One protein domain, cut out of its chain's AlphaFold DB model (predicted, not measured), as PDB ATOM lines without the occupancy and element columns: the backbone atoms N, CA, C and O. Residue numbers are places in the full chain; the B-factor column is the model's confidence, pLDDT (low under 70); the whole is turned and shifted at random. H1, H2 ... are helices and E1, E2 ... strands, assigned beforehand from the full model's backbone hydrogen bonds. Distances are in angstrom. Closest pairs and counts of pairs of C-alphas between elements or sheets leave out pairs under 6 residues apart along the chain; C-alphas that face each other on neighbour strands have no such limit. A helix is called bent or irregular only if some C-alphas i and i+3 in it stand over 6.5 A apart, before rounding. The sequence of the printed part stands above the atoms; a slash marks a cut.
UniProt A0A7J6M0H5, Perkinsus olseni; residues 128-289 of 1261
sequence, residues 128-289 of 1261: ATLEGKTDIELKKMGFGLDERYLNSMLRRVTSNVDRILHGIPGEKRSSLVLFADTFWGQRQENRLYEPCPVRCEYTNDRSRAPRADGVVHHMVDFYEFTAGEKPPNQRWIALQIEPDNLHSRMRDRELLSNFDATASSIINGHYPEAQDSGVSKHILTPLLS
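Overview. This is residues 128 to 289 of the 1261 residues of a protein of Perkinsus olseni (UniProt A0A7J6M0H5). What shape do these atoms make? A sheet of seven strands, strongly twisted and curled like part of a barrel, has H3 over E1 and a cluster of three short helices, H4, H5 and H6, by E5 and E6. H2, with H1 at its far end, makes an arm that leads away from the sheet. What is it built of? The printed part has 162 residues, under half of them in named elements, class mixed, with six named helices and seven named strands: H1 H2 E1 E2 E3 H3 E4 E5 H4 H5 E6 H6 E7. How spread out is it? It is only just loose, close to compact, with a radius of gyration of the C-alphas of 18.3 A and spans of 54 by 39 by 30 A.

Arrangement. How does the sheet run? The mixed sheet's order is E2, residues 191 to 193, E3, 199 to 203, E1, 174 to 179, E4, 214 to 218, E5, 235 to 240, E6, 261 to 264, and E7, 282 to 284. E2 and E3 are an antiparallel hairpin, with N 193 and O 200 2.8 A apart. The other neighbours are parallel, for instance E3 and E1 with N 177 and O 201 at 2.8 A, and E4 and E5 with N 237 and O 215 at 2.8 A. Which helices are on it? H3, residues 206 to 211, is over E1 at a height over the sheet of 8.4 A, while H4, 248 to 251, H5, 253 to 256, only just on the sheet with 5 pairs of C-alphas within 10 A, and H6, 272 to 276, only graze it. H6 touches H4, closest C-alphas Arg 251 and Glu 273 at 5.4 A, and H5, closest Leu 256 and Ala 274 at 5.8 A. How do helices join strands? E5, H4 H5, E6 and E6, H6, E7 are strand-helix-strand units, parallel neighbours with helices between, and E3, H3, E4 is a split one, with E1 between its strands; each crossover is right-handed. What of the other helices and the backbones? H1, residues 135 to 141, and H2, 147 to 164, are not on the sheet; they are close but not clearly touching, closest C-alphas Asp 135 and Glu 147 at 4.9 A. Every O i to N i+4 pair is within hydrogen-bond range in H1, H2 and H6; H4 and H5 are too short for one. H3 is irregular, C-alphas 207 and 210 being 7.5 A apart, with 0 of 2 such pairs but 2 of 3 O i to N i+3 pairs within range.

Along the chain. Where are the anchors? H1 begins at C-alpha 135 (60.237, 138.711, 102.593), and E7 ends at C-alpha 284 (88.876, 142.587, 104.666). Which elements are long? H2 measures 25.6 A, E5 16.3 A and E1 16.2 A.

Size, cuts and confidence. How large is it? The two C-alphas farthest apart, those of Ile 136 and Gly 228, are 55.7 A apart; the printed part has no cut. Which links are long? E1 to E2 and E4 to E5 are. Where is confidence low? pLDDT is under 70 in 48 residues, among them 128 to 152.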
ATOM      1  N   ALA A 128      71.636 134.092  92.657       51.44
ATOM      2  CA  ALA A 128      70.454 133.997  91.797       51.44
ATOM      3  C   ALA A 128      69.272 133.244  92.448       51.44
ATOM      4  O   ALA A 128      68.146 133.319  91.963       51.44
ATOM      5  N   THR A 129      69.488 132.535  93.564       55.12
ATOM      6  CA  THR A 129      68.412 131.879  94.338       55.12
ATOM      7  C   THR A 129      67.822 132.756  95.451       55.12
ATOM      8  O   THR A 129      66.836 132.352  96.074       55.12
ATOM      9  N   LEU A 130      68.400 133.943  95.692       53.06
ATOM     10  CA  LEU A 130      67.880 134.973  96.604       53.06
ATOM     11  C   LEU A 130      67.136 136.095  95.879       53.06
ATOM     12  O   LEU A 130      66.211 136.667  96.449       53.06
ATOM     13  N   GLU A 131      67.536 136.419  94.651       55.44
ATOM     14  CA  GLU A 131      66.926 137.510  93.896       55.44
ATOM     15  C   GLU A 131      65.433 137.241  93.631       55.44
ATOM     16  O   GLU A 131      65.035 136.145  93.228       55.44
ATOM     17  N   GLY A 132      64.585 138.233  93.923       56.53
ATOM     18  CA  GLY A 132      63.127 138.108  93.810       56.53
ATOM     19  C   GLY A 132      62.472 137.168  94.833       56.53
ATOM     20  O   GLY A 132      61.338 136.736  94.619       56.53
ATOM     21  N   LYS A 133      63.162 136.811  95.928       61.03
ATOM     22  CA  LYS A 133      62.563 136.049  97.031       61.03
ATOM     23  C   LYS A 133      61.785 136.937  97.981       61.03
ATOM     24  O   LYS A 133      62.369 137.794  98.633       61.03
ATOM     25  N   THR A 134      60.502 136.610  98.147       59.22
ATOM     26  CA  THR A 134      59.613 137.347  99.048       59.22
ATOM     27  C   THR A 134      60.168 137.409 100.468       59.22
ATOM     28  O   THR A 134      60.742 136.440 100.964       59.22
ATOM     29  N   ASP A 135      59.899 138.497 101.180       53.41
ATOM     30  CA  ASP A 135      60.237 138.711 102.593       53.41
ATOM     31  C   ASP A 135      59.872 137.499 103.497       53.41
ATOM     32  O   ASP A 135      60.601 137.126 104.420       53.41
ATOM     33  N   ILE A 136      58.791 136.784 103.159       55.81
ATOM     34  CA  ILE A 136      58.354 135.535 103.808       55.81
ATOM     35  C   ILE A 136      59.223 134.322 103.418       55.81
ATOM     36  O   ILE A 136      59.501 133.469 104.264       55.81
ATOM     37  N   GLU A 137      59.632 134.184 102.156       55.03
ATOM     38  CA  GLU A 137      60.597 133.162 101.725       55.03
ATOM     39  C   GLU A 137      61.981 133.411 102.314       55.03
ATOM     40  O   GLU A 137      62.591 132.472 102.820       55.03
ATOM     41  N   LEU A 138      62.442 134.660 102.336       55.28
ATOM     42  CA  LEU A 138      63.710 135.052 102.939       55.28
ATOM     43  C   LEU A 138      63.736 134.736 104.431       55.28
ATOM     44  O   LEU A 138      64.678 134.091 104.885       55.28
ATOM     45  N   LYS A 139      62.668 135.036 105.179       54.16
ATOM     46  CA  LYS A 139      62.542 134.651 106.598       54.16
ATOM     47  C   LYS A 139      62.457 133.128 106.804       54.16
ATOM     48  O   LYS A 139      62.971 132.616 107.799       54.16
ATOM     49  N   LYS A 140      61.909 132.361 105.848       51.25
ATOM     50  CA  LYS A 140      61.959 130.876 105.850       51.25
ATOM     51  C   LYS A 140      63.356 130.326 105.532       51.25
ATOM     52  O   LYS A 140      63.784 129.357 106.163       51.25
ATOM     53  N   MET A 141      64.063 130.931 104.574       51.53
ATOM     54  CA  MET A 141      65.457 130.628 104.224       51.53
ATOM     55  C   MET A 141      66.411 131.061 105.341       51.53
ATOM     56  O   MET A 141      67.430 130.404 105.566       51.53
ATOM     57  N   GLY A 142      66.030 132.070 106.120       46.28
ATOM     58  CA  GLY A 142      66.657 132.441 107.377       46.28
ATOM     59  C   GLY A 142      67.233 133.845 107.468       46.28
ATOM     60  O   GLY A 142      68.018 134.060 108.377       46.28
ATOM     61  N   PHE A 143      66.897 134.757 106.559       49.41
ATOM     62  CA  PHE A 143      67.350 136.147 106.598       49.41
ATOM     63  C   PHE A 143      66.432 137.003 107.483       49.41
ATOM     64  O   PHE A 143      65.210 136.871 107.419       49.41
ATOM     65  N   GLY A 144      67.028 137.874 108.303       49.25
ATOM     66  CA  GLY A 144      66.321 138.845 109.157       49.25
ATOM     67  C   GLY A 144      66.233 140.262 108.569       49.25
ATOM     68  O   GLY A 144      65.595 141.129 109.157       49.25
ATOM     69  N   LEU A 145      66.872 140.501 107.418       55.06
ATOM     70  CA  LEU A 145      66.780 141.755 106.666       55.06
ATOM     71  C   LEU A 145      65.486 141.786 105.832       55.06
ATOM     72  O   LEU A 145      65.035 140.741 105.364       55.06
ATOM     73  N   ASP A 146      64.924 142.981 105.633       59.38
ATOM     74  CA  ASP A 146      63.825 143.227 104.685       59.38
ATOM     75  C   ASP A 146      64.304 142.946 103.246       59.38
ATOM     76  O   ASP A 146      65.408 143.342 102.851       59.38
ATOM     77  N   GLU A 147      63.463 142.251 102.477       62.34
ATOM     78  CA  GLU A 147      63.681 141.867 101.073       62.34
ATOM     79  C   GLU A 147      64.278 142.985 100.207       62.34
ATOM     80  O   GLU A 147      65.225 142.759  99.451       62.34
ATOM     81  N   ARG A 148      63.767 144.210 100.356       62.94
ATOM     82  CA  ARG A 148      64.139 145.376  99.546       62.94
ATOM     83  C   ARG A 148      65.566 145.845  99.815       62.94
ATOM     84  O   ARG A 148      66.195 146.408  98.924       62.94
ATOM     85  N   TYR A 149      66.084 145.619 101.024       64.44
ATOM     86  CA  TYR A 149      67.482 145.891 101.369       64.44
ATOM     87  C   TYR A 149      68.398 144.748 100.927       64.44
ATOM     88  O   TYR A 149      69.494 145.006 100.426       64.44
ATOM     89  N   LEU A 150      67.947 143.495 101.064       65.06
ATOM     90  CA  LEU A 150      68.705 142.326 100.617       65.06
ATOM     91  C   LEU A 150      68.937 142.362  99.099       65.06
ATOM     92  O   LEU A 150      70.083 142.299  98.659       65.06
ATOM     93  N   ASN A 151      67.877 142.522  98.308       67.25
ATOM     94  CA  ASN A 151      67.945 142.536  96.846       67.25
ATOM     95  C   ASN A 151      68.713 143.766  96.314       67.25
ATOM     96  O   ASN A 151      69.533 143.638  95.401       67.25
ATOM     97  N   SER A 152      68.558 144.935  96.952       69.38
ATOM     98  CA  SER A 152      69.369 146.135  96.676       69.38
ATOM     99  C   SER A 152      70.870 145.887  96.900       69.38
ATOM    100  O   SER A 152      71.691 146.262  96.058       69.38
ATOM    101  N   MET A 153      71.247 145.178  97.971       71.25
ATOM    102  CA  MET A 153      72.644 144.819  98.234       71.25
ATOM    103  C   MET A 153      73.173 143.745  97.277       71.25
ATOM    104  O   MET A 153      74.275 143.898  96.750       71.25
ATOM    105  N   LEU A 154      72.389 142.695  97.009       70.38
ATOM    106  CA  LEU A 154      72.745 141.622  96.075       70.38
ATOM    107  C   LEU A 154      73.064 142.182  94.687       70.38
ATOM    108  O   LEU A 154      74.133 141.896  94.153       70.38
ATOM    109  N   ARG A 155      72.217 143.066  94.140       73.75
ATOM    110  CA  ARG A 155      72.495 143.693  92.839       73.75
ATOM    111  C   ARG A 155      73.720 144.609  92.850       73.75
ATOM    112  O   ARG A 155      74.400 144.671  91.829       73.75
ATOM    113  N   ARG A 156      74.066 145.274  93.965       76.31
ATOM    114  CA  ARG A 156      75.352 146.004  94.072       76.31
ATOM    115  C   ARG A 156      76.549 145.053  94.018       76.31
ATOM    116  O   ARG A 156      77.501 145.339  93.296       76.31
ATOM    117  N   VAL A 157      76.490 143.914  94.718       75.69
ATOM    118  CA  VAL A 157      77.542 142.880  94.660       75.69
ATOM    119  C   VAL A 157      77.670 142.318  93.241       75.69
ATOM    120  O   VAL A 157      78.762 142.354  92.680       75.69
ATOM    121  N   THR A 158      76.571 141.861  92.635       77.25
ATOM    122  CA  THR A 158      76.571 141.280  91.281       77.25
ATOM    123  C   THR A 158      77.045 142.289  90.231       77.25
ATOM    124  O   THR A 158      77.941 141.976  89.456       77.25
ATOM    125  N   SER A 159      76.548 143.532  90.262       79.12
ATOM    126  CA  SER A 159      76.970 144.595  89.337       79.12
ATOM    127  C   SER A 159      78.466 144.922  89.452       79.12
ATOM    128  O   SER A 159      79.150 145.054  88.435       79.12
ATOM    129  N   ASN A 160      79.024 144.971  90.669       81.56
ATOM    130  CA  ASN A 160      80.470 145.139  90.859       81.56
ATOM    131  C   ASN A 160      81.273 143.940  90.335       81.56
ATOM    132  O   ASN A 160      82.311 144.136  89.705       81.56
ATOM    133  N   VAL A 161      80.801 142.710  90.556       83.56
ATOM    134  CA  VAL A 161      81.430 141.491  90.023       83.56
ATOM    135  C   VAL A 161      81.424 141.492  88.494       83.56
ATOM    136  O   VAL A 161      82.462 141.244  87.885       83.56
ATOM    137  N   ASP A 162      80.296 141.819  87.864       83.25
ATOM    138  CA  ASP A 162      80.194 141.873  86.406       83.25
ATOM    139  C   ASP A 162      80.989 143.033  85.804       83.25
ATOM    140  O   ASP A 162      81.582 142.852  84.742       83.25
ATOM    141  N   ARG A 163      81.106 144.178  86.496       86.69
ATOM    142  CA  ARG A 163      82.030 145.266  86.131       86.69
ATOM    143  C   ARG A 163      83.488 144.798  86.161       86.69
ATOM    144  O   ARG A 163      84.216 145.039  85.203       86.69
ATOM    145  N   ILE A 164      83.915 144.131  87.234       87.50
ATOM    146  CA  ILE A 164      85.301 143.662  87.427       87.50
ATOM    147  C   ILE A 164      85.663 142.538  86.447       87.50
ATOM    148  O   ILE A 164      86.801 142.445  85.989       87.50
ATOM    149  N   LEU A 165      84.697 141.690  86.092       85.69
ATOM    150  CA  LEU A 165      84.871 140.605  85.124       85.69
ATOM    151  C   LEU A 165      84.441 141.002  83.695       85.69
ATOM    152  O   LEU A 165      84.367 140.140  82.806       85.69
ATOM    153  N   HIS A 166      84.156 142.285  83.450       85.56
ATOM    154  CA  HIS A 166      83.778 142.803  82.138       85.56
ATOM    155  C   HIS A 166      84.953 142.688  81.160       85.56
ATOM    156  O   HIS A 166      86.093 143.019  81.477       85.56
ATOM    157  N   GLY A 167      84.693 142.192  79.951       77.00
ATOM    158  CA  GLY A 167      85.743 141.932  78.961       77.00
ATOM    159  C   GLY A 167      86.599 140.685  79.226       77.00
ATOM    160  O   GLY A 167      87.404 140.340  78.363       77.00
ATOM    161  N   ILE A 168      86.403 139.960  80.340       83.81
ATOM    162  CA  ILE A 168      86.994 138.629  80.570       83.81
ATOM    163  C   ILE A 168      85.989 137.557  80.102       83.81
ATOM    164  O   ILE A 168      84.979 137.342  80.784       83.81
ATOM    165  N   PRO A 169      86.232 136.858  78.969       79.88
ATOM    166  CA  PRO A 169      85.336 135.812  78.473       79.88
ATOM    167  C   PRO A 169      85.179 134.682  79.491       79.88
ATOM    168  O   PRO A 169      86.157 134.319  80.142       79.88
ATOM    169  N   GLY A 170      83.989 134.079  79.588       73.94
ATOM    170  CA  GLY A 170      83.691 133.034  80.581       73.94
ATOM    171  C   GLY A 170      84.699 131.878  80.596       73.94
ATOM    172  O   GLY A 170      85.164 131.480  81.658       73.94
ATOM    173  N   GLU A 171      85.140 131.423  79.422       73.00
ATOM    174  CA  GLU A 171      86.170 130.381  79.257       73.00
ATOM    175  C   GLU A 171      87.544 130.751  79.852       73.00
ATOM    176  O   GLU A 171      88.344 129.869  80.154       73.00
ATOM    177  N   LYS A 172      87.819 132.052  80.020       73.31
ATOM    178  CA  LYS A 172      89.047 132.608  80.610       73.31
ATOM    179  C   LYS A 172      88.863 133.094  82.052       73.31
ATOM    180  O   LYS A 172      89.829 133.557  82.649       73.31
ATOM    181  N   ARG A 173      87.660 132.991  82.633       83.88
ATOM    182  CA  ARG A 173      87.401 133.295  84.053       83.88
ATOM    183  C   ARG A 173      87.910 132.146  84.932       83.88
ATOM    184  O   ARG A 173      87.131 131.480  85.605       83.88
ATOM    185  N   SER A 174      89.215 131.890  84.909       88.88
ATOM    186  CA  SER A 174      89.903 130.882  85.725       88.88
ATOM    187  C   SER A 174      91.116 131.498  86.405       88.88
ATOM    188  O   SER A 174      91.864 132.209  85.742       88.88
ATOM    189  N   SER A 175      91.314 131.203  87.688       91.88
ATOM    190  CA  SER A 175      92.386 131.776  88.511       91.88
ATOM    191  C   SER A 175      93.020 130.677  89.362       91.88
ATOM    192  O   SER A 175      92.307 129.935  90.045       91.88
ATOM    193  N   LEU A 176      94.343 130.537  89.287       93.19
ATOM    194  CA  LEU A 176      95.139 129.598  90.070       93.19
ATOM    195  C   LEU A 176      95.849 130.345  91.201       93.19
ATOM    196  O   LEU A 176      96.771 131.121  90.959       93.19
ATOM    197  N   VAL A 177      95.466 130.054  92.443       93.00
ATOM    198  CA  VAL A 177      96.065 130.646  93.641       93.00
ATOM    199  C   VAL A 177      96.944 129.620  94.353       93.00
ATOM    200  O   VAL A 177      96.481 128.562  94.789       93.00
ATOM    201  N   LEU A 178      98.229 129.939  94.501       91.50
ATOM    202  CA  LEU A 178      99.148 129.175  95.340       91.50
ATOM    203  C   LEU A 178      99.024 129.647  96.791       91.50
ATOM    204  O   LEU A 178      99.404 130.764  97.115       91.50
ATOM    205  N   PHE A 179      98.563 128.783  97.691       90.31
ATOM    206  CA  PHE A 179      98.751 128.979  99.126       90.31
ATOM    207  C   PHE A 179     100.157 128.471  99.476       90.31
ATOM    208  O   PHE A 179     100.393 127.262  99.532       90.31
ATOM    209  N   ALA A 180     101.121 129.386  99.597       86.88
ATOM    210  CA  ALA A 180     102.539 129.033  99.599       86.88
ATOM    211  C   ALA A 180     102.998 128.398 100.918       86.88
ATOM    212  O   ALA A 180     103.804 127.462 100.901       86.88
ATOM    213  N   ASP A 181     102.513 128.904 102.048       85.62
ATOM    214  CA  ASP A 181     102.923 128.493 103.395       85.62
ATOM    215  C   ASP A 181     101.956 127.478 104.021       85.62
ATOM    216  O   ASP A 181     101.012 126.996 103.390       85.62
ATOM    217  N   THR A 182     102.199 127.098 105.274       82.44
ATOM    218  CA  THR A 182     101.161 126.461 106.085       82.44
ATOM    219  C   THR A 182     100.209 127.511 106.664       82.44
ATOM    220  O   THR A 182     100.448 128.712 106.595       82.44
ATOM    221  N   PHE A 183      99.093 127.051 107.214       77.44
ATOM    222  CA  PHE A 183      98.147 127.848 107.978       77.44
ATOM    223  C   PHE A 183      98.046 127.214 109.366       77.44
ATOM    224  O   PHE A 183      97.475 126.127 109.507       77.44
ATOM    225  N   TRP A 184      98.683 127.827 110.364       73.44
ATOM    226  CA  TRP A 184      98.842 127.283 111.719       73.44
ATOM    227  C   TRP A 184      99.457 125.870 111.720       73.44
ATOM    228  O   TRP A 184      98.964 124.928 112.349       73.44
ATOM    229  N   GLY A 185     100.517 125.695 110.927       74.38
ATOM    230  CA  GLY A 185     101.234 124.436 110.713       74.38
ATOM    231  C   GLY A 185     100.504 123.400 109.844       74.38
ATOM    232  O   GLY A 185     101.078 122.352 109.540       74.38
ATOM    233  N   GLN A 186      99.262 123.655 109.413       76.38
ATOM    234  CA  GLN A 186      98.521 122.774 108.502       76.38
ATOM    235  C   GLN A 186      98.750 123.173 107.041       76.38
ATOM    236  O   GLN A 186      98.645 124.344 106.684       76.38
ATOM    237  N   ARG A 187      98.998 122.206 106.151       77.69
ATOM    238  CA  ARG A 187      98.925 122.467 104.703       77.69
ATOM    239  C   ARG A 187      97.463 122.514 104.270       77.69
ATOM    240  O   ARG A 187      96.719 121.582 104.566       77.69
ATOM    241  N   GLN A 188      97.080 123.550 103.527       77.50
ATOM    242  CA  GLN A 188      95.773 123.606 102.869       77.50
ATOM    243  C   GLN A 188      95.657 122.482 101.828       77.50
ATOM    244  O   GLN A 188      96.632 122.187 101.137       77.50
ATOM    245  N   GLU A 189      94.499 121.830 101.717       75.12
ATOM    246  CA  GLU A 189      94.266 120.818 100.676       75.12
ATOM    247  C   GLU A 189      94.022 121.497  99.315       75.12
ATOM    248  O   GLU A 189      93.370 122.540  99.246       75.12
ATOM    249  N   ASN A 190      94.535 120.909  98.225       80.50
ATOM    250  CA  ASN A 190      94.254 121.392  96.866       80.50
ATOM    251  C   ASN A 190      92.742 121.301  96.604       80.50
ATOM    252  O   ASN A 190      92.182 120.205  96.688       80.50
ATOM    253  N   ARG A 191      92.091 122.420  96.268       81.56
ATOM    254  CA  ARG A 191      90.638 122.466  96.050       81.56
ATOM    255  C   ARG A 191      90.233 123.466  94.978       81.56
ATOM    256  O   ARG A 191      90.799 124.549  94.883       81.56
ATOM    257  N   LEU A 192      89.200 123.111  94.222       81.50
ATOM    258  CA  LEU A 192      88.418 124.073  93.456       81.50
ATOM    259  C   LEU A 192      87.455 124.764  94.437       81.50
ATOM    260  O   LEU A 192      86.829 124.079  95.248       81.50
ATOM    261  N   TYR A 193      87.391 126.094  94.428       73.56
ATOM    262  CA  TYR A 193      86.515 126.865  95.309       73.56
ATOM    263  C   TYR A 193      85.214 127.204  94.570       73.56
ATOM    264  O   TYR A 193      85.219 128.023  93.650       73.56
ATOM    265  N   GLU A 194      84.107 126.579  94.977       65.25
ATOM    266  CA  GLU A 194      82.789 126.718  94.346       65.25
ATOM    267  C   GLU A 194      81.672 126.906  95.396       65.25
ATOM    268  O   GLU A 194      81.738 126.289  96.464       65.25
ATOM    269  N   PRO A 195      80.625 127.707  95.104       65.75
ATOM    270  CA  PRO A 195      80.482 128.568  93.933       65.75
ATOM    271  C   PRO A 195      81.378 129.817  94.025       65.75
ATOM    272  O   PRO A 195      81.609 130.374  95.096       65.75
ATOM    273  N   CYS A 196      81.883 130.259  92.876       77.00
ATOM    274  CA  CYS A 196      82.623 131.508  92.694       77.00
ATOM    275  C   CYS A 196      82.473 131.915  91.210       77.00
ATOM    276  O   CYS A 196      82.515 131.030  90.353       77.00
ATOM    277  N   PRO A 197      82.290 133.205  90.858       82.69
ATOM    278  CA  PRO A 197      82.092 133.645  89.466       82.69
ATOM    279  C   PRO A 197      83.361 133.544  88.595       82.69
ATOM    280  O   PRO A 197      83.314 133.792  87.389       82.69
ATOM    281  N   VAL A 198      84.489 133.159  89.200       84.69
ATOM    282  CA  VAL A 198      85.691 132.670  88.519       84.69
ATOM    283  C   VAL A 198      85.959 131.231  88.958       84.69
ATOM    284  O   VAL A 198      85.818 130.893  90.134       84.69
ATOM    285  N   ARG A 199      86.391 130.381  88.023       89.56
ATOM    286  CA  ARG A 199      86.858 129.015  88.278       89.56
ATOM    287  C   ARG A 199      88.156 129.073  89.084       89.56
ATOM    288  O   ARG A 199      89.250 129.130  88.523       89.56
ATOM    289  N   CYS A 200      88.004 129.099  90.400       89.44
ATOM    290  CA  CYS A 200      89.082 129.344  91.338       89.44
ATOM    291  C   CYS A 200      89.736 128.038  91.806       89.44
ATOM    292  O   CYS A 200      89.099 127.248  92.501       89.44
ATOM    293  N   GLU A 201      91.005 127.807  91.470       92.31
ATOM    294  CA  GLU A 201      91.776 126.661  91.961       92.31
ATOM    295  C   GLU A 201      92.789 127.101  93.025       92.31
ATOM    296  O   GLU A 201      93.734 127.826  92.730       92.31
ATOM    297  N   TYR A 202      92.634 126.609  94.255       90.31
ATOM    298  CA  TYR A 202      93.640 126.726  95.309       90.31
ATOM    299  C   TYR A 202      94.569 125.512  95.307       90.31
ATOM    300  O   TYR A 202      94.115 124.363  95.322       90.31
ATOM    301  N   THR A 203      95.880 125.751  95.364       89.25
ATOM    302  CA  THR A 203      96.891 124.690  95.472       89.25
ATOM    303  C   THR A 203      97.966 124.995  96.515       89.25
ATOM    304  O   THR A 203      98.288 126.151  96.749       89.25
ATOM    305  N   ASN A 204      98.549 123.955  97.119       88.06
ATOM    306  CA  ASN A 204      99.757 124.031  97.952       88.06
ATOM    307  C   ASN A 204     101.039 123.606  97.201       88.06
ATOM    308  O   ASN A 204     102.126 123.534  97.783       88.06
ATOM    309  N   ASP A 205     100.917 123.268  95.914       88.19
ATOM    310  CA  ASP A 205     102.020 122.763  95.107       88.19
ATOM    311  C   ASP A 205     102.906 123.919  94.624       88.19
ATOM    312  O   ASP A 205     102.669 124.522  93.576       88.19
ATOM    313  N   ARG A 206     103.968 124.196  95.391       86.19
ATOM    314  CA  ARG A 206     104.980 125.218  95.073       86.19
ATOM    315  C   ARG A 206     105.618 125.042  93.680       86.19
ATOM    316  O   ARG A 206     106.126 126.023  93.150       86.19
ATOM    317  N   SER A 207     105.558 123.866  93.035       86.50
ATOM    318  CA  SER A 207     106.040 123.712  91.645       86.50
ATOM    319  C   SER A 207     105.183 124.467  90.618       86.50
ATOM    320  O   SER A 207     105.652 124.779  89.524       86.50
ATOM    321  N   ARG A 208     103.942 124.816  90.985       89.44
ATOM    322  CA  ARG A 208     103.005 125.595  90.167       89.44
ATOM    323  C   ARG A 208     103.166 127.109  90.339       89.44
ATOM    324  O   ARG A 208     102.520 127.844  89.598       89.44
ATOM    325  N   ALA A 209     104.041 127.575  91.241       87.81
ATOM    326  CA  ALA A 209     104.270 129.001  91.496       87.81
ATOM    327  C   ALA A 209     104.504 129.837  90.219       87.81
ATOM    328  O   ALA A 209     103.846 130.862  90.089       87.81
ATOM    329  N   PRO A 210     105.300 129.411  89.211       87.94
ATOM    330  CA  PRO A 210     105.515 130.202  87.989       87.94
ATOM    331  C   PRO A 210     104.294 130.308  87.055       87.94
ATOM    332  O   PRO A 210     104.398 130.877  85.972       87.94
ATOM    333  N   ARG A 211     103.163 129.691  87.418       88.56
ATOM    334  CA  ARG A 211     101.909 129.663  86.648       88.56
ATOM    335  C   ARG A 211     100.675 130.025  87.482       88.56
ATOM    336  O   ARG A 211      99.568 129.869  86.977       88.56
ATOM    337  N   ALA A 212     100.855 130.434  88.736       92.50
ATOM    338  CA  ALA A 212      99.771 130.921  89.577       92.50
ATOM    339  C   ALA A 212      99.503 132.402  89.271       92.50
ATOM    340  O   ALA A 212     100.446 133.185  89.150       92.50
ATOM    341  N   ASP A 213      98.235 132.785  89.168       93.81
ATOM    342  CA  ASP A 213      97.808 134.175  88.986       93.81
ATOM    343  C   ASP A 213      97.986 134.970  90.294       93.81
ATOM    344  O   ASP A 213      98.277 136.167  90.280       93.81
ATOM    345  N   GLY A 214      97.928 134.283  91.442       93.62
ATOM    346  CA  GLY A 214      98.289 134.864  92.731       93.62
ATOM    347  C   GLY A 214      98.906 133.888  93.729       93.62
ATOM    348  O   GLY A 214      98.800 132.665  93.596       93.62
ATOM    349  N   VAL A 215      99.554 134.446  94.751       92.31
ATOM    350  CA  VAL A 215     100.202 133.711  95.843       92.31
ATOM    351  C   VAL A 215      99.728 134.269  97.180       92.31
ATOM    352  O   VAL A 215      99.866 135.458  97.446       92.31
ATOM    353  N   VAL A 216      99.176 133.410  98.032       91.25
ATOM    354  CA  VAL A 216      98.767 133.748  99.399       91.25
ATOM    355  C   VAL A 216      99.828 133.237 100.368       91.25
ATOM    356  O   VAL A 216     100.132 132.040 100.397       91.25
ATOM    357  N   HIS A 217     100.354 134.150 101.178       88.94
ATOM    358  CA  HIS A 217     101.317 133.878 102.239       88.94
ATOM    359  C   HIS A 217     100.669 134.111 103.602       88.94
ATOM    360  O   HIS A 217     100.099 135.172 103.842       88.94
ATOM    361  N   HIS A 218     100.757 133.132 104.504       86.50
ATOM    362  CA  HIS A 218     100.220 133.257 105.860       86.50
ATOM    363  C   HIS A 218     101.296 133.818 106.792       86.50
ATOM    364  O   HIS A 218     102.318 133.177 107.016       86.50
ATOM    365  N   MET A 219     101.079 135.012 107.332       83.06
ATOM    366  CA  MET A 219     102.161 135.845 107.868       83.06
ATOM    367  C   MET A 219     102.747 135.346 109.198       83.06
ATOM    368  O   MET A 219     103.934 135.559 109.450       83.06
ATOM    369  N   VAL A 220     101.995 134.565 109.982       78.62
ATOM    370  CA  VAL A 220     102.529 133.772 111.113       78.62
ATOM    371  C   VAL A 220     103.489 132.673 110.641       78.62
ATOM    372  O   VAL A 220     104.611 132.552 111.142       78.62
ATOM    373  N   ASP A 221     103.066 131.884 109.653       77.31
ATOM    374  CA  ASP A 221     103.766 130.675 109.192       77.31
ATOM    375  C   ASP A 221     104.838 130.961 108.123       77.31
ATOM    376  O   ASP A 221     105.584 130.047 107.763       77.31
ATOM    377  N   PHE A 222     104.907 132.197 107.616       79.94
ATOM    378  CA  PHE A 222     105.748 132.605 106.490       79.94
ATOM    379  C   PHE A 222     107.191 132.122 106.644       79.94
ATOM    380  O   PHE A 222     107.905 132.502 107.578       79.94
ATOM    381  N   TYR A 223     107.625 131.293 105.696       70.50
ATOM    382  CA  TYR A 223     109.004 130.844 105.591       70.50
ATOM    383  C   TYR A 223     109.584 131.343 104.272       70.50
ATOM    384  O   TYR A 223     109.138 130.902 103.209       70.50
ATOM    385  N   GLU A 224     110.568 132.241 104.396       62.06
ATOM    386  CA  GLU A 224     111.292 132.965 103.343       62.06
ATOM    387  C   GLU A 224     111.229 132.263 101.979       62.06
ATOM    388  O   GLU A 224     111.892 131.250 101.710       62.06
ATOM    389  N   PHE A 225     110.315 132.752 101.140       56.78
ATOM    390  CA  PHE A 225     109.860 132.027  99.965       56.78
ATOM    391  C   PHE A 225     110.841 132.194  98.808       56.78
ATOM    392  O   PHE A 225     110.658 133.017  97.919       56.78
ATOM    393  N   THR A 226     111.863 131.339  98.804       52.06
ATOM    394  CA  THR A 226     112.860 131.179  97.733       52.06
ATOM    395  C   THR A 226     112.281 130.531  96.464       52.06
ATOM    396  O   THR A 226     112.805 129.558  95.916       52.06
ATOM    397  N   ALA A 227     111.185 131.101  95.961       50.62
ATOM    398  CA  ALA A 227     110.981 131.202  94.524       50.62
ATOM    399  C   ALA A 227     111.998 132.197  93.926       50.62
ATOM    400  O   ALA A 227     112.717 132.887  94.647       50.62
ATOM    401  N   GLY A 228     112.075 132.248  92.595       59.72
ATOM    402  CA  GLY A 228     112.736 133.362  91.913       59.72
ATOM    403  C   GLY A 228     111.884 134.634  91.955       59.72
ATOM    404  O   GLY A 228     110.830 134.665  92.590       59.72
ATOM    405  N   GLU A 229     112.334 135.656  91.230       68.50
ATOM    406  CA  GLU A 229     111.646 136.943  91.070       68.50
ATOM    407  C   GLU A 229     110.139 136.778  90.791       68.50
ATOM    408  O   GLU A 229     109.726 135.972  89.948       68.50
ATOM    409  N   LYS A 230     109.322 137.561  91.507       83.44
ATOM    410  CA  LYS A 230     107.859 137.626  91.374       83.44
ATOM    411  C   LYS A 230     107.477 137.877  89.902       83.44
ATOM    412  O   LYS A 230     107.842 138.922  89.360       83.44
ATOM    413  N   PRO A 231     106.754 136.959  89.226       85.44
ATOM    414  CA  PRO A 231     106.347 137.154  87.837       85.44
ATOM    415  C   PRO A 231     105.507 138.434  87.675       85.44
ATOM    416  O   PRO A 231     104.628 138.677  88.500       85.44
ATOM    417  N   PRO A 232     105.687 139.229  86.602       81.38
ATOM    418  CA  PRO A 232     105.175 140.606  86.524       81.38
ATOM    419  C   PRO A 232     103.642 140.758  86.494       81.38
ATOM    420  O   PRO A 232     103.148 141.872  86.612       81.38
ATOM    421  N   ASN A 233     102.892 139.660  86.350       84.94
ATOM    422  CA  ASN A 233     101.425 139.638  86.409       84.94
ATOM    423  C   ASN A 233     100.880 138.863  87.629       84.94
ATOM    424  O   ASN A 233      99.670 138.687  87.739       84.94
ATOM    425  N   GLN A 234     101.749 138.346  88.507       91.25
ATOM    426  CA  GLN A 234     101.367 137.518  89.650       91.25
ATOM    427  C   GLN A 234     101.180 138.371  90.905       91.25
ATOM    428  O   GLN A 234     102.101 139.076  91.316       91.25
ATOM    429  N   ARG A 235     100.019 138.245  91.555       93.19
ATOM    430  CA  ARG A 235      99.667 139.057  92.730       93.19
ATOM    431  C   ARG A 235      99.909 138.323  94.046       93.19
ATOM    432  O   ARG A 235      99.392 137.230  94.260       93.19
ATOM    433  N   TRP A 236     100.702 138.908  94.932       93.25
ATOM    434  CA  TRP A 236     101.049 138.374  96.247       93.25
ATOM    435  C   TRP A 236     100.161 139.004  97.326       93.25
ATOM    436  O   TRP A 236     100.002 140.223  97.378       93.25
ATOM    437  N   ILE A 237      99.588 138.169  98.197       92.19
ATOM    438  CA  ILE A 237      98.650 138.570  99.252       92.19
ATOM    439  C   ILE A 237      99.204 138.164 100.624       92.19
ATOM    440  O   ILE A 237      99.439 136.977 100.878       92.19
ATOM    441  N   ALA A 238      99.378 139.144 101.513       89.56
ATOM    442  CA  ALA A 238      99.802 138.946 102.898       89.56
ATOM    443  C   ALA A 238      98.582 138.675 103.795       89.56
ATOM    444  O   ALA A 238      97.825 139.592 104.117       89.56
ATOM    445  N   LEU A 239      98.367 137.412 104.173       87.25
ATOM    446  CA  LEU A 239      97.222 136.959 104.967       87.25
ATOM    447  C   LEU A 239      97.577 136.869 106.459       87.25
ATOM    448  O   LEU A 239      98.388 136.028 106.853       87.25
ATOM    449  N   GLN A 240      96.898 137.666 107.284       81.25
ATOM    450  CA  GLN A 240      97.015 137.663 108.742       81.25
ATOM    451  C   GLN A 240      95.630 137.834 109.381       81.25
ATOM    452  O   GLN A 240      95.050 138.908 109.324       81.25
ATOM    453  N   ILE A 241      95.074 136.783 109.988       73.69
ATOM    454  CA  ILE A 241      93.689 136.799 110.516       73.69
ATOM    455  C   ILE A 241      93.579 136.951 112.044       73.69
ATOM    456  O   ILE A 241      92.472 137.006 112.568       73.69
ATOM    457  N   GLU A 242      94.701 136.996 112.763       66.50
ATOM    458  CA  GLU A 242      94.755 137.259 114.210       66.50
ATOM    459  C   GLU A 242      95.695 138.446 114.497       66.50
ATOM    460  O   GLU A 242      96.593 138.691 113.694       66.50
ATOM    461  N   PRO A 243      95.537 139.192 115.607       55.38
ATOM    462  CA  PRO A 243      96.266 140.441 115.822       55.38
ATOM    463  C   PRO A 243      97.736 140.192 116.172       55.38
ATOM    464  O   PRO A 243      98.069 139.231 116.873       55.38
ATOM    465  N   ASP A 244      98.609 141.093 115.730       55.72
ATOM    466  CA  ASP A 244     100.067 140.926 115.729       55.72
ATOM    467  C   ASP A 244     100.734 141.145 117.092       55.72
ATOM    468  O   ASP A 244     101.538 142.059 117.290       55.72
ATOM    469  N   ASN A 245     100.427 140.244 118.025       46.06
ATOM    470  CA  ASN A 245     100.973 140.221 119.383       46.06
ATOM    471  C   ASN A 245     102.112 139.199 119.575       46.06
ATOM    472  O   ASN A 245     102.553 138.990 120.702       46.06
ATOM    473  N   LEU A 246     102.577 138.547 118.498       44.50
ATOM    474  CA  LEU A 246     103.651 137.533 118.542       44.50
ATOM    475  C   LEU A 246     104.528 137.421 117.273       44.50
ATOM    476  O   LEU A 246     105.562 136.755 117.327       44.50
ATOM    477  N   HIS A 247     104.149 138.030 116.140       52.59
ATOM    478  CA  HIS A 247     104.824 137.826 114.850       52.59
ATOM    479  C   HIS A 247     105.063 139.155 114.123       52.59
ATOM    480  O   HIS A 247     104.133 139.808 113.673       52.59
ATOM    481  N   SER A 248     106.330 139.551 113.988       58.06
ATOM    482  CA  SER A 248     106.761 140.887 113.538       58.06
ATOM    483  C   SER A 248     106.552 141.202 112.047       58.06
ATOM    484  O   SER A 248     106.961 142.264 111.592       58.06
ATOM    485  N   ARG A 249     105.934 140.306 111.267       76.56
ATOM    486  CA  ARG A 249     105.937 140.381 109.792       76.56
ATOM    487  C   ARG A 249     104.927 141.358 109.196       76.56
ATOM    488  O   ARG A 249     105.226 141.951 108.170       76.56
ATOM    489  N   MET A 250     103.792 141.607 109.855       76.75
ATOM    490  CA  MET A 250     102.856 142.662 109.423       76.75
ATOM    491  C   MET A 250     103.330 144.085 109.752       76.75
ATOM    492  O   MET A 250     102.630 145.040 109.433       76.75
ATOM    493  N   ARG A 251     104.518 144.230 110.354       73.81
ATOM    494  CA  ARG A 251     105.182 145.520 110.610       73.81
ATOM    495  C   ARG A 251     106.501 145.677 109.842       73.81
ATOM    496  O   ARG A 251     107.153 146.713 109.929       73.81
ATOM    497  N   ASP A 252     106.907 144.645 109.105       79.75
ATOM    498  CA  ASP A 252     108.144 144.611 108.329       79.75
ATOM    499  C   ASP A 252     107.899 145.260 106.961       79.75
ATOM    500  O   ASP A 252     107.352 144.634 106.050       79.75
ATOM    501  N   ARG A 253     108.261 146.544 106.836       83.06
ATOM    502  CA  ARG A 253     108.012 147.322 105.612       83.06
ATOM    503  C   ARG A 253     108.758 146.775 104.388       83.06
ATOM    504  O   ARG A 253     108.227 146.805 103.278       83.06
ATOM    505  N   GLU A 254     109.970 146.249 104.573       82.69
ATOM    506  CA  GLU A 254     110.761 145.689 103.470       82.69
ATOM    507  C   GLU A 254     110.105 144.406 102.947       82.69
ATOM    508  O   GLU A 254     109.861 144.283 101.745       82.69
ATOM    509  N   LEU A 255     109.693 143.504 103.847       84.94
ATOM    510  CA  LEU A 255     108.904 142.325 103.492       84.94
ATOM    511  C   LEU A 255     107.584 142.711 102.805       84.94
ATOM    512  O   LEU A 255     107.276 142.176 101.736       84.94
ATOM    513  N   LEU A 256     106.823 143.643 103.385       86.25
ATOM    514  CA  LEU A 256     105.501 144.047 102.899       86.25
ATOM    515  C   LEU A 256     105.532 144.694 101.509       86.25
ATOM    516  O   LEU A 256     104.599 144.475 100.740       86.25
ATOM    517  N   SER A 257     106.616 145.383 101.136       87.50
ATOM    518  CA  SER A 257     106.790 145.981  99.799       87.50
ATOM    519  C   SER A 257     106.709 144.982  98.627       87.50
ATOM    520  O   SER A 257     106.479 145.369  97.482       87.50
ATOM    521  N   ASN A 258     106.845 143.678  98.899       87.56
ATOM    522  CA  ASN A 258     106.719 142.612  97.898       87.56
ATOM    523  C   ASN A 258     105.254 142.257  97.561       87.56
ATOM    524  O   ASN A 258     104.996 141.559  96.571       87.56
ATOM    525  N   PHE A 259     104.290 142.703  98.370       90.81
ATOM    526  CA  PHE A 259     102.883 142.303  98.312       90.81
ATOM    527  C   PHE A 259     102.003 143.350  97.621       90.81
ATOM    528  O   PHE A 259     102.236 144.548  97.723       90.81
ATOM    529  N   ASP A 260     100.959 142.898  96.925       92.19
ATOM    530  CA  ASP A 260     100.011 143.779  96.223       92.19
ATOM    531  C   ASP A 260      98.750 144.046  97.057       92.19
ATOM    532  O   ASP A 260      98.045 145.023  96.815       92.19
ATOM    533  N   ALA A 261      98.464 143.183  98.041       91.62
ATOM    534  CA  ALA A 261      97.383 143.364  99.004       91.62
ATOM    535  C   ALA A 261      97.691 142.746 100.375       91.62
ATOM    536  O   ALA A 261      98.392 141.735 100.486       91.62
ATOM    537  N   THR A 262      97.064 143.298 101.414       88.50
ATOM    538  CA  THR A 262      96.900 142.634 102.715       88.50
ATOM    539  C   THR A 262      95.514 141.998 102.824       88.50
ATOM    540  O   THR A 262      94.552 142.475 102.225       88.50
ATOM    541  N   ALA A 263      95.396 140.929 103.610       86.69
ATOM    542  CA  ALA A 263      94.138 140.261 103.919       86.69
ATOM    543  C   ALA A 263      94.056 139.995 105.431       86.69
ATOM    544  O   ALA A 263      94.853 139.220 105.961       86.69
ATOM    545  N   SER A 264      93.143 140.669 106.140       79.94
ATOM    546  CA  SER A 264      93.030 140.570 107.606       79.94
ATOM    547  C   SER A 264      91.639 140.892 108.143       79.94
ATOM    548  O   SER A 264      90.745 141.312 107.414       79.94
ATOM    549  N   SER A 265      91.443 140.694 109.446       74.00
ATOM    550  CA  SER A 265      90.187 140.979 110.146       74.00
ATOM    551  C   SER A 265      89.990 142.457 110.533       74.00
ATOM    552  O   SER A 265      89.104 142.742 111.338       74.00
ATOM    553  N   ILE A 266      90.805 143.395 110.031       70.69
ATOM    554  CA  ILE A 266      90.752 144.818 110.417       70.69
ATOM    555  C   ILE A 266      89.571 145.508 109.717       70.69
ATOM    556  O   ILE A 266      89.600 145.795 108.526       70.69
ATOM    557  N   ILE A 267      88.508 145.783 110.477       64.06
ATOM    558  CA  ILE A 267      87.193 146.180 109.938       64.06
ATOM    559  C   ILE A 267      87.227 147.520 109.176       64.06
ATOM    560  O   ILE A 267      86.490 147.686 108.206       64.06
ATOM    561  N   ASN A 268      88.075 148.462 109.604       56.88
ATOM    562  CA  ASN A 268      88.031 149.869 109.182       56.88
ATOM    563  C   ASN A 268      89.330 150.378 108.524       56.88
ATOM    564  O   ASN A 268      89.532 151.588 108.451       56.88
ATOM    565  N   GLY A 269      90.229 149.506 108.057       60.41
ATOM    566  CA  GLY A 269      91.477 149.982 107.460       60.41
ATOM    567  C   GLY A 269      92.443 148.905 106.988       60.41
ATOM    568  O   GLY A 269      92.198 147.709 107.105       60.41
ATOM    569  N   HIS A 270      93.557 149.378 106.444       66.19
ATOM    570  CA  HIS A 270      94.727 148.588 106.083       66.19
ATOM    571  C   HIS A 270      95.717 148.584 107.265       66.19
ATOM    572  O   HIS A 270      95.633 149.446 108.138       66.19
ATOM    573  N   TYR A 271      96.687 147.667 107.286       70.44
ATOM    574  CA  TYR A 271      97.840 147.810 108.185       70.44
ATOM    575  C   TYR A 271      98.633 149.078 107.824       70.44
ATOM    576  O   TYR A 271      99.018 149.176 106.649       70.44
ATOM    577  N   PRO A 272      98.897 150.008 108.766       72.00
ATOM    578  CA  PRO A 272      99.605 151.257 108.483       72.00
ATOM    579  C   PRO A 272     100.982 151.028 107.861       72.00
ATOM    580  O   PRO A 272     101.273 151.564 106.797       72.00
ATOM    581  N   GLU A 273     101.785 150.133 108.439       76.94
ATOM    582  CA  GLU A 273     103.127 149.806 107.950       76.94
ATOM    583  C   GLU A 273     103.093 149.280 106.509       76.94
ATOM    584  O   GLU A 273     103.987 149.554 105.711       76.94
ATOM    585  N   ALA A 274     102.030 148.565 106.140       74.88
ATOM    586  CA  ALA A 274     101.847 148.067 104.787       74.88
ATOM    587  C   ALA A 274     101.373 149.169 103.810       74.88
ATOM    588  O   ALA A 274     101.776 149.136 102.650       74.88
ATOM    589  N   GLN A 275     100.615 150.179 104.262       76.75
ATOM    590  CA  GLN A 275     100.336 151.379 103.451       76.75
ATOM    591  C   GLN A 275     101.616 152.183 103.201       76.75
ATOM    592  O   GLN A 275     101.892 152.545 102.057       76.75
ATOM    593  N   ASP A 276     102.435 152.380 104.241       79.25
ATOM    594  CA  ASP A 276     103.754 153.022 104.146       79.25
ATOM    595  C   ASP A 276     104.687 152.279 103.167       79.25
ATOM    596  O   ASP A 276     105.557 152.879 102.541       79.25
ATOM    597  N   SER A 277     104.486 150.965 103.014       81.38
ATOM    598  CA  SER A 277     105.221 150.090 102.084       81.38
ATOM    599  C   SER A 277     104.689 150.121 100.643       81.38
ATOM    600  O   SER A 277     105.168 149.367  99.798       81.38
ATOM    601  N   GLY A 278     103.680 150.948 100.350       80.69
ATOM    602  CA  GLY A 278     103.040 151.047  99.034       80.69
ATOM    603  C   GLY A 278     101.945 150.007  98.757       80.69
ATOM    604  O   GLY A 278     101.364 150.015  97.668       80.69
ATOM    605  N   VAL A 279     101.612 149.138  99.718       86.19
ATOM    606  CA  VAL A 279     100.522 148.163  99.572       86.19
ATOM    607  C   VAL A 279      99.188 148.905  99.678       86.19
ATOM    608  O   VAL A 279      98.766 149.338 100.747       86.19
ATOM    609  N   SER A 280      98.528 149.091  98.535       74.94
ATOM    610  CA  SER A 280      97.362 149.980  98.401       74.94
ATOM    611  C   SER A 280      96.003 149.290  98.577       74.94
ATOM    612  O   SER A 280      94.968 149.955  98.498       74.94
ATOM    613  N   LYS A 281      95.970 147.968  98.798       86.62
ATOM    614  CA  LYS A 281      94.741 147.159  98.761       86.62
ATOM    615  C   LYS A 281      94.546 146.317 100.017       86.62
ATOM    616  O   LYS A 281      95.340 145.428 100.314       86.62
ATOM    617  N   HIS A 282      93.434 146.561 100.716       85.50
ATOM    618  CA  HIS A 282      93.007 145.746 101.851       85.50
ATOM    619  C   HIS A 282      91.816 144.852 101.491       85.50
ATOM    620  O   HIS A 282      90.720 145.343 101.218       85.50
ATOM    621  N   ILE A 283      92.009 143.536 101.557       85.62
ATOM    622  CA  ILE A 283      90.944 142.542 101.432       85.62
ATOM    623  C   ILE A 283      90.474 142.186 102.844       85.62
ATOM    624  O   ILE A 283      91.005 141.274 103.471       85.62
ATOM    625  N   LEU A 284      89.454 142.885 103.350       79.50
ATOM    626  CA  LEU A 284      88.876 142.587 104.666       79.50
ATOM    627  C   LEU A 284      88.353 141.141 104.705       79.50
ATOM    628  O   LEU A 284      87.420 140.795 103.975       79.50
ATOM    629  N   THR A 285      88.947 140.305 105.557       76.88
ATOM    630  CA  THR A 285      88.585 138.908 105.836       76.88
ATOM    631  C   THR A 285      87.993 138.803 107.249       76.88
ATOM    632  O   THR A 285      88.699 138.446 108.200       76.88
ATOM    633  N   PRO A 286      86.714 139.169 107.459       66.88
ATOM    634  CA  PRO A 286      86.135 139.127 108.789       66.88
ATOM    635  C   PRO A 286      85.961 137.667 109.218       66.88
ATOM    636  O   PRO A 286      85.327 136.867 108.532       66.88
ATOM    637  N   LEU A 287      86.470 137.313 110.400       60.84
ATOM    638  CA  LEU A 287      86.374 135.951 110.955       60.84
ATOM    639  C   LEU A 287      84.927 135.444 111.089       60.84
ATOM    640  O   LEU A 287      84.684 134.237 111.095       60.84
ATOM    641  N   LEU A 288      83.970 136.373 111.162       51.38
ATOM    642  CA  LEU A 288      82.533 136.121 111.185       51.38
ATOM    643  C   LEU A 288      81.968 135.640 109.830       51.38
ATOM    644  O   LEU A 288      80.867 135.098 109.823       51.38
ATOM    645  N   SER A 289      82.677 135.811 108.704       49.03
ATOM    646  CA  SER A 289      82.233 135.332 107.385       49.03
ATOM    647  C   SER A 289      82.868 133.994 107.013       49.03
ATOM    648  O   SER A 289      82.164 133.011 106.788       49.03
TER     649      SER A 289